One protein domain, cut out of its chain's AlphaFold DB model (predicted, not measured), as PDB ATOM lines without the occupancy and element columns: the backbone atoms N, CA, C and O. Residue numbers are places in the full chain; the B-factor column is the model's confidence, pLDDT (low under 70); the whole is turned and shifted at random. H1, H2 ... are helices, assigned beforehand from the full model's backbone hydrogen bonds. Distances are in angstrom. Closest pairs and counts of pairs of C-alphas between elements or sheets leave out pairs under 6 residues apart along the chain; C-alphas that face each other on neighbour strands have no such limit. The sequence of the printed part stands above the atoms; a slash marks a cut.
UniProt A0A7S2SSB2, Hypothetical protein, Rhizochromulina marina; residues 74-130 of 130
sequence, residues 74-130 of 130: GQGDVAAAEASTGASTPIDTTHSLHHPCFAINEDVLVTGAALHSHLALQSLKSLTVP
ATOM      1  N   GLY A  74       2.045  14.155   5.035       90.75
ATOM      2  CA  GLY A  74       1.785  14.652   6.382       90.75
ATOM      3  C   GLY A  74       0.825  13.724   7.126       90.75
ATOM      4  O   GLY A  74      -0.302  13.540   6.681       90.75
ATOM      5  N   GLN A  75       1.279  13.152   8.242       90.88
ATOM      6  CA  GLN A  75       0.490  12.220   9.060       90.88
ATOM      7  C   GLN A  75       0.262  12.703  10.503       90.88
ATOM      8  O   GLN A  75      -0.639  12.212  11.170       90.88
ATOM      9  N   GLY A  76       1.036  13.681  10.983       87.38
ATOM     10  CA  GLY A  76       0.905  14.176  12.354       87.38
ATOM     11  C   GLY A  76      -0.391  14.957  12.567       87.38
ATOM     12  O   GLY A  76      -0.656  15.921  11.848       87.38
ATOM     13  N   ASP A  77      -1.167  14.568  13.579       82.00
ATOM     14  CA  ASP A  77      -2.388  15.261  13.997       82.00
ATOM     15  C   ASP A  77      -2.151  16.045  15.297       82.00
ATOM     16  O   ASP A  77      -2.269  15.528  16.408       82.00
ATOM     17  N   VAL A  78      -1.800  17.325  15.143       77.25
ATOM     18  CA  VAL A  78      -1.520  18.233  16.268       77.25
ATOM     19  C   VAL A  78      -2.773  18.482  17.112       77.25
ATOM     20  O   VAL A  78      -2.678  18.582  18.332       77.25
ATOM     21  N   ALA A  79      -3.954  18.546  16.490       73.88
ATOM     22  CA  ALA A  79      -5.200  18.782  17.215       73.88
ATOM     23  C   ALA A  79      -5.569  17.572  18.088       73.88
ATOM     24  O   ALA A  79      -5.974  17.741  19.240       73.88
ATOM     25  N   ALA A  80      -5.378  16.355  17.567       69.31
ATOM     26  CA  ALA A  80      -5.536  15.132  18.345       69.31
ATOM     27  C   ALA A  80      -4.495  15.018  19.469       69.31
ATOM     28  O   ALA A  80      -4.858  14.615  20.575       69.31
ATOM     29  N   ALA A  81      -3.242  15.416  19.219       66.19
ATOM     30  CA  ALA A  81      -2.183  15.431  20.229       66.19
ATOM     31  C   ALA A  81      -2.472  16.422  21.375       66.19
ATOM     32  O   ALA A  81      -2.302  16.089  22.542       66.19
ATOM     33  N   GLU A  82      -2.996  17.619  21.098       69.88
ATOM     34  CA  GLU A  82      -3.374  18.553  22.173       69.88
ATOM     35  C   GLU A  82      -4.621  18.094  22.952       69.88
ATOM     36  O   GLU A  82      -4.722  18.298  24.168       69.88
ATOM     37  N   ALA A  83      -5.553  17.403  22.285       65.62
ATOM     38  CA  ALA A  83      -6.709  16.773  22.925       65.62
ATOM     39  C   ALA A  83      -6.333  15.534  23.765       65.62
ATOM     40  O   ALA A  83      -7.159  15.033  24.536       65.62
ATOM     41  N   SER A  84      -5.092  15.043  23.659       58.91
ATOM     42  CA  SER A  84      -4.625  13.796  24.261       58.91
ATOM     43  C   SER A  84      -4.268  13.907  25.766       58.91
ATOM     44  O   SER A  84      -3.425  13.160  26.265       58.91
ATOM     45  N   THR A  85      -4.916  14.793  26.534       56.50
ATOM     46  CA  THR A  85      -4.580  15.094  27.949       56.50
ATOM     47  C   THR A  85      -5.497  14.453  29.021       56.50
ATOM     48  O   THR A  85      -5.467  14.851  30.185       56.50
ATOM     49  N   GLY A  86      -6.293  13.430  28.684       52.28
ATOM     50  CA  GLY A  86      -7.198  12.685  29.587       52.28
ATOM     51  C   GLY A  86      -7.102  11.143  29.539       52.28
ATOM     52  O   GLY A  86      -6.207  10.569  28.943       52.28
ATOM     53  N   ALA A  87      -8.022  10.429  30.197       51.91
ATOM     54  CA  ALA A  87      -7.956   8.965  30.376       51.91
ATOM     55  C   ALA A  87      -8.441   8.119  29.169       51.91
ATOM     56  O   ALA A  87      -8.367   6.892  29.213       51.91
ATOM     57  N   SER A  88      -8.923   8.751  28.091       56.19
ATOM     58  CA  SER A  88      -9.135   8.117  26.781       56.19
ATOM     59  C   SER A  88      -8.649   9.067  25.695       56.19
ATOM     60  O   SER A  88      -9.389   9.928  25.217       56.19
ATOM     61  N   THR A  89      -7.370   8.987  25.380       56.59
ATOM     62  CA  THR A  89      -6.711   9.987  24.548       56.59
ATOM     63  C   THR A  89      -6.312   9.418  23.203       56.59
ATOM     64  O   THR A  89      -5.848   8.278  23.160       56.59
ATOM     65  N   PRO A  90      -6.504  10.182  22.111       66.56
ATOM     66  CA  PRO A  90      -5.970   9.820  20.808       66.56
ATOM     67  C   PRO A  90      -4.477   9.510  20.912       66.56
ATOM     68  O   PRO A  90      -3.769  10.094  21.736       66.56
ATOM     69  N   ILE A  91      -4.007   8.575  20.092       79.06
ATOM     70  CA  ILE A  91      -2.582   8.267  19.993       79.06
ATOM     71  C   ILE A  91      -1.877   9.504  19.419       79.06
ATOM     72  O   ILE A  91      -2.269   9.993  18.361       79.06
ATOM     73  N   ASP A  92      -0.854  10.009  20.110       86.38
ATOM     74  CA  ASP A  92      -0.026  11.112  19.616       86.38
ATOM     75  C   ASP A  92       0.801  10.645  18.408       86.38
ATOM     76  O   ASP A  92       1.740   9.858  18.529       86.38
ATOM     77  N   THR A  93       0.435  11.139  17.228       91.62
ATOM     78  CA  THR A  93       1.102  10.843  15.953       91.62
ATOM     79  C   THR A  93       2.136  11.904  15.578       91.62
ATOM     80  O   THR A  93       2.690  11.869  14.486       91.62
ATOM     81  N   THR A  94       2.433  12.870  16.452       91.38
ATOM     82  CA  THR A  94       3.378  13.963  16.160       91.38
ATOM     83  C   THR A  94       4.835  13.604  16.460       91.38
ATOM     84  O   THR A  94       5.756  14.297  16.016       91.38
ATOM     85  N   HIS A  95       5.072  12.493  17.162       91.75
ATOM     86  CA  HIS A  95       6.411  11.958  17.371       91.75
ATOM     87  C   HIS A  95       7.113  11.654  16.038       91.75
ATOM     88  O   HIS A  95       6.546  11.053  15.130       91.75
ATOM     89  N   SER A  96       8.376  12.069  15.920       91.38
ATOM     90  CA  SER A  96       9.174  11.875  14.704       91.38
ATOM     91  C   SER A  96       9.604  10.418  14.503       91.38
ATOM     92  O   SER A  96       9.598   9.612  15.438       91.38
ATOM     93  N   LEU A  97      10.037  10.094  13.279       92.25
ATOM     94  CA  LEU A  97      10.638   8.800  12.947       92.25
ATOM     95  C   LEU A  97      11.759   8.445  13.941       92.25
ATOM     96  O   LEU A  97      12.496   9.317  14.397       92.25
ATOM     97  N   HIS A  98      11.886   7.153  14.256       94.38
ATOM     98  CA  HIS A  98      12.817   6.580  15.246       94.38
ATOM     99  C   HIS A  98      12.535   6.898  16.726       94.38
ATOM    100  O   HIS A  98      13.249   6.391  17.593       94.38
ATOM    101  N   HIS A  99      11.499   7.673  17.055       95.25
ATOM    102  CA  HIS A  99      11.094   7.863  18.448       95.25
ATOM    103  C   HIS A  99      10.389   6.597  19.002       95.25
ATOM    104  O   HIS A  99       9.571   6.017  18.291       95.25
ATOM    105  N   PRO A 100      10.618   6.163  20.262       95.50
ATOM    106  CA  PRO A 100       9.964   4.970  20.833       95.50
ATOM    107  C   PRO A 100       8.434   5.041  20.895       95.50
ATOM    108  O   PRO A 100       7.767   4.013  20.875       95.50
ATOM    109  N   CYS A 101       7.889   6.255  20.973       90.88
ATOM    110  CA  CYS A 101       6.449   6.512  20.933       90.88
ATOM    111  C   CYS A 101       5.945   6.866  19.525       90.88
ATOM    112  O   CYS A 101       4.853   7.405  19.403       90.88
ATOM    113  N   PHE A 102       6.742   6.646  18.473       92.75
ATOM    114  CA  PHE A 102       6.289   6.869  17.102       92.75
ATOM    115  C   PHE A 102       5.019   6.058  16.828       92.75
ATOM    116  O   PHE A 102       4.972   4.850  17.062       92.75
ATOM    117  N   ALA A 103       4.008   6.739  16.303       91.81
ATOM    118  CA  ALA A 103       2.748   6.158  15.886       91.81
ATOM    119  C   ALA A 103       2.315   6.776  14.559       91.81
ATOM    120  O   ALA A 103       2.655   7.919  14.256       91.81
ATOM    121  N   ILE A 104       1.561   6.002  13.782       90.81
ATOM    122  CA  ILE A 104       1.083   6.395  12.460       90.81
ATOM    123  C   ILE A 104      -0.392   6.776  12.559       90.81
ATOM    124  O   ILE A 104      -1.187   6.033  13.131       90.81
ATOM    125  N   ASN A 105      -0.764   7.901  11.954       91.50
ATOM    126  CA  ASN A 105      -2.159   8.210  11.665       91.50
ATOM    127  C   ASN A 105      -2.649   7.356  10.482       91.50
ATOM    128  O   ASN A 105      -2.314   7.621   9.328       91.50
ATOM    129  N   GLU A 106      -3.435   6.317  10.752       92.06
ATOM    130  CA  GLU A 106      -3.912   5.410   9.701       92.06
ATOM    131  C   GLU A 106      -4.945   6.054   8.761       92.06
ATOM    132  O   GLU A 106      -5.089   5.604   7.620       92.06
ATOM    133  N   ASP A 107      -5.592   7.154   9.163       90.31
ATOM    134  CA  ASP A 107      -6.570   7.857   8.323       90.31
ATOM    135  C   ASP A 107      -5.924   8.426   7.048       90.31
ATOM    136  O   ASP A 107      -6.584   8.565   6.013       90.31
ATOM    137  N   VAL A 108      -4.611   8.704   7.072       91.69
ATOM    138  CA  VAL A 108      -3.895   9.213   5.893       91.69
ATOM    139  C   VAL A 108      -3.477   8.121   4.908       91.69
ATOM    140  O   VAL A 108      -3.088   8.442   3.784       91.69
ATOM    141  N   LEU A 109      -3.583   6.832   5.261       94.12
ATOM    142  CA  LEU A 109      -3.160   5.736   4.377       94.12
ATOM    143  C   LEU A 109      -3.947   5.725   3.061       94.12
ATOM    144  O   LEU A 109      -3.367   5.538   1.988       94.12
ATOM    145  N   VAL A 110      -5.258   5.988   3.126       95.38
ATOM    146  CA  VAL A 110      -6.116   6.072   1.934       95.38
ATOM    147  C   VAL A 110      -5.691   7.244   1.047       95.38
ATOM    148  O   VAL A 110      -5.584   7.084  -0.169       95.38
ATOM    149  N   THR A 111      -5.370   8.394   1.644       94.00
ATOM    150  CA  THR A 111      -4.842   9.567   0.930       94.00
ATOM    151  C   THR A 111      -3.513   9.252   0.247       94.00
ATOM    152  O   THR A 111      -3.341   9.564  -0.930       94.00
ATOM    153  N   GLY A 112      -2.591   8.575   0.938       94.81
ATOM    154  CA  GLY A 112      -1.299   8.169   0.382       94.81
ATOM    155  C   GLY A 112      -1.421   7.205  -0.801       94.81
ATOM    156  O   GLY A 112      -0.752   7.389  -1.823       94.81
ATOM    157  N   ALA A 113      -2.308   6.210  -0.698       96.69
ATOM    158  CA  ALA A 113      -2.582   5.264  -1.780       96.69
ATOM    159  C   ALA A 113      -3.245   5.945  -2.991       96.69
ATOM    160  O   ALA A 113      -2.865   5.694  -4.142       96.69
ATOM    161  N   ALA A 114      -4.207   6.839  -2.738       95.88
ATOM    162  CA  ALA A 114      -4.859   7.627  -3.778       95.88
ATOM    163  C   ALA A 114      -3.867   8.566  -4.481       95.88
ATOM    164  O   ALA A 114      -3.877   8.633  -5.709       95.88
ATOM    165  N   LEU A 115      -2.973   9.221  -3.733       96.06
ATOM    166  CA  LEU A 115      -1.923  10.086  -4.274       96.06
ATOM    167  C   LEU A 115      -0.993   9.322  -5.226       96.06
ATOM    168  O   LEU A 115      -0.811   9.745  -6.367       96.06
ATOM    169  N   HIS A 116      -0.458   8.173  -4.801       96.50
ATOM    170  CA  HIS A 116       0.406   7.351  -5.659       96.50
ATOM    171  C   HIS A 116      -0.324   6.878  -6.920       96.50
ATOM    172  O   HIS A 116       0.215   6.970  -8.024       96.50
ATOM    173  N   SER A 117      -1.573   6.424  -6.774       97.25
ATOM    174  CA  SER A 117      -2.400   5.996  -7.909       97.25
ATOM    175  C   SER A 117      -2.672   7.150  -8.878       97.25
ATOM    176  O   SER A 117      -2.595   6.979 -10.094       97.25
ATOM    177  N   HIS A 118      -2.958   8.342  -8.351       96.25
ATOM    178  CA  HIS A 118      -3.201   9.544  -9.140       96.25
ATOM    179  C   HIS A 118      -1.953   9.960  -9.926       96.25
ATOM    180  O   HIS A 118      -2.036  10.134 -11.142       96.25
ATOM    181  N   LEU A 119      -0.795  10.043  -9.262       96.56
ATOM    182  CA  LEU A 119       0.488  10.354  -9.896       96.56
ATOM    183  C   LEU A 119       0.821   9.357 -11.008       96.56
ATOM    184  O   LEU A 119       1.171   9.775 -12.112       96.56
ATOM    185  N   ALA A 120       0.648   8.055 -10.764       96.31
ATOM    186  CA  ALA A 120       0.896   7.022 -11.767       96.31
ATOM    187  C   ALA A 120      -0.013   7.183 -12.998       96.31
ATOM    188  O   ALA A 120       0.465   7.184 -14.133       96.31
ATOM    189  N   LEU A 121      -1.320   7.379 -12.789       96.62
ATOM    190  CA  LEU A 121      -2.279   7.554 -13.883       96.62
ATOM    191  C   LEU A 121      -2.021   8.831 -14.694       96.62
ATOM    192  O   LEU A 121      -2.150   8.805 -15.917       96.62
ATOM    193  N   GLN A 122      -1.664   9.940 -14.041       96.19
ATOM    194  CA  GLN A 122      -1.323  11.184 -14.740       96.19
ATOM    195  C   GLN A 122       0.007  11.070 -15.488       96.19
ATOM    196  O   GLN A 122       0.105  11.558 -16.611       96.19
ATOM    197  N   SER A 123       0.988  10.361 -14.920       94.75
ATOM    198  CA  SER A 123       2.284  10.120 -15.568       94.75
ATOM    199  C   SER A 123       2.112   9.290 -16.834       94.75
ATOM    200  O   SER A 123       2.663   9.611 -17.878       94.75
ATOM    201  N   LEU A 124       1.290   8.235 -16.782       95.69
ATOM    202  CA  LEU A 124       0.993   7.439 -17.971       95.69
ATOM    203  C   LEU A 124       0.317   8.288 -19.049       95.69
ATOM    204  O   LEU A 124       0.717   8.215 -20.203       95.69
ATOM    205  N   LYS A 125      -0.653   9.135 -18.681       94.06
ATOM    206  CA  LYS A 125      -1.311  10.037 -19.637       94.06
ATOM    207  C   LYS A 125      -0.325  11.004 -20.287       94.06
ATOM    208  O   LYS A 125      -0.363  11.132 -21.508       94.06
ATOM    209  N   SER A 126       0.546  11.648 -19.507       88.38
ATOM    210  CA  SER A 126       1.520  12.611 -20.037       88.38
ATOM    211  C   SER A 126       2.557  11.949 -20.947       88.38
ATOM    212  O   SER A 126       2.880  12.500 -21.993       88.38
ATOM    213  N   LEU A 127       3.012  10.740 -20.604       86.62
ATOM    214  CA  LEU A 127       3.993   9.981 -21.388       86.62
ATOM    215  C   LEU A 127       3.403   9.319 -22.644       86.62
ATOM    216  O   LEU A 127       4.150   8.946 -23.543       86.62
ATOM    217  N   THR A 128       2.080   9.146 -22.713       79.12
ATOM    218  CA  THR A 128       1.397   8.570 -23.889       79.12
ATOM    219  C   THR A 128       1.039   9.584 -24.977       79.12
ATOM    220  O   THR A 128       0.457   9.190 -25.989       79.12
ATOM    221  N   VAL A 129       1.364  10.869 -24.804       57.03
ATOM    222  CA  VAL A 129       1.197  11.866 -25.871       57.03
ATOM    223  C   VAL A 129       2.391  11.746 -26.837       57.03
ATOM    224  O   VAL A 129       3.519  11.923 -26.381       57.03
ATOM    225  N   PRO A 130       2.173  11.387 -28.119       50.78
ATOM    226  CA  PRO A 130       3.241  11.231 -29.111       50.78
ATOM    227  C   PRO A 130       3.926  12.548 -29.490       50.78
ATOM    228  O   PRO A 130       3.272  13.614 -29.402       50.78
TER     229      PRO A 130
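This is residues 74 to 130 of the 130 residues of the protein "Hypothetical protein" of Rhizochromulina marina (UniProt A0A7S2SSB2). One long helix, H2, sticks out as an arm, with residues 113 to 130 standing free, from a small head of loops that also holds the short helix H1. Most of the head is the long link, residues 83 to 107. The printed part has 57 residues with two named helices, H1 then H2 along the chain, and no named strand; the class is all helix, though under half of the residues, 25 of 57, are in named elements. The whole is extended, with a radius of gyration of the C-alphas of 17.1 A and spans of 60 by 21 by 13 A, the arm making the length.

H2, residues 108 to 127, measures 28.4 A from C-alpha 108 at (-3.895, 9.213, 5.893) to C-alpha 127 at (3.993, 9.981, -21.388). H1, residues 78 to 82, is 6.2 A long and begins at C-alpha 78, (-1.520, 18.233, 16.268). Along H2 z falls, while from C-alpha 78 to C-alpha 82 of H1 it rises to 22.173.

H2 and H1 are apart, with no C-alpha of the one within 8 A of the other. A long link of 25 residues joins them. Residues 113 to 130, of which 113 to 127 belong to H2, stand free: no C-alpha 8 or more residues away along the chain is within 10 A. In H1 and H2 every O i to N i+4 pair is within hydrogen-bond range.

The C-alphas farthest apart are those of Ala 87 and Pro 130, 60.6 A. Without residues 113 to 130, the body spans 30 by 21 by 13 A. The printed part has no cut and ends at Pro 130, the chain's last residue. The mean pLDDT of the printed part is 84.2; residues 80 to 90 and 129 to 130 are under 70.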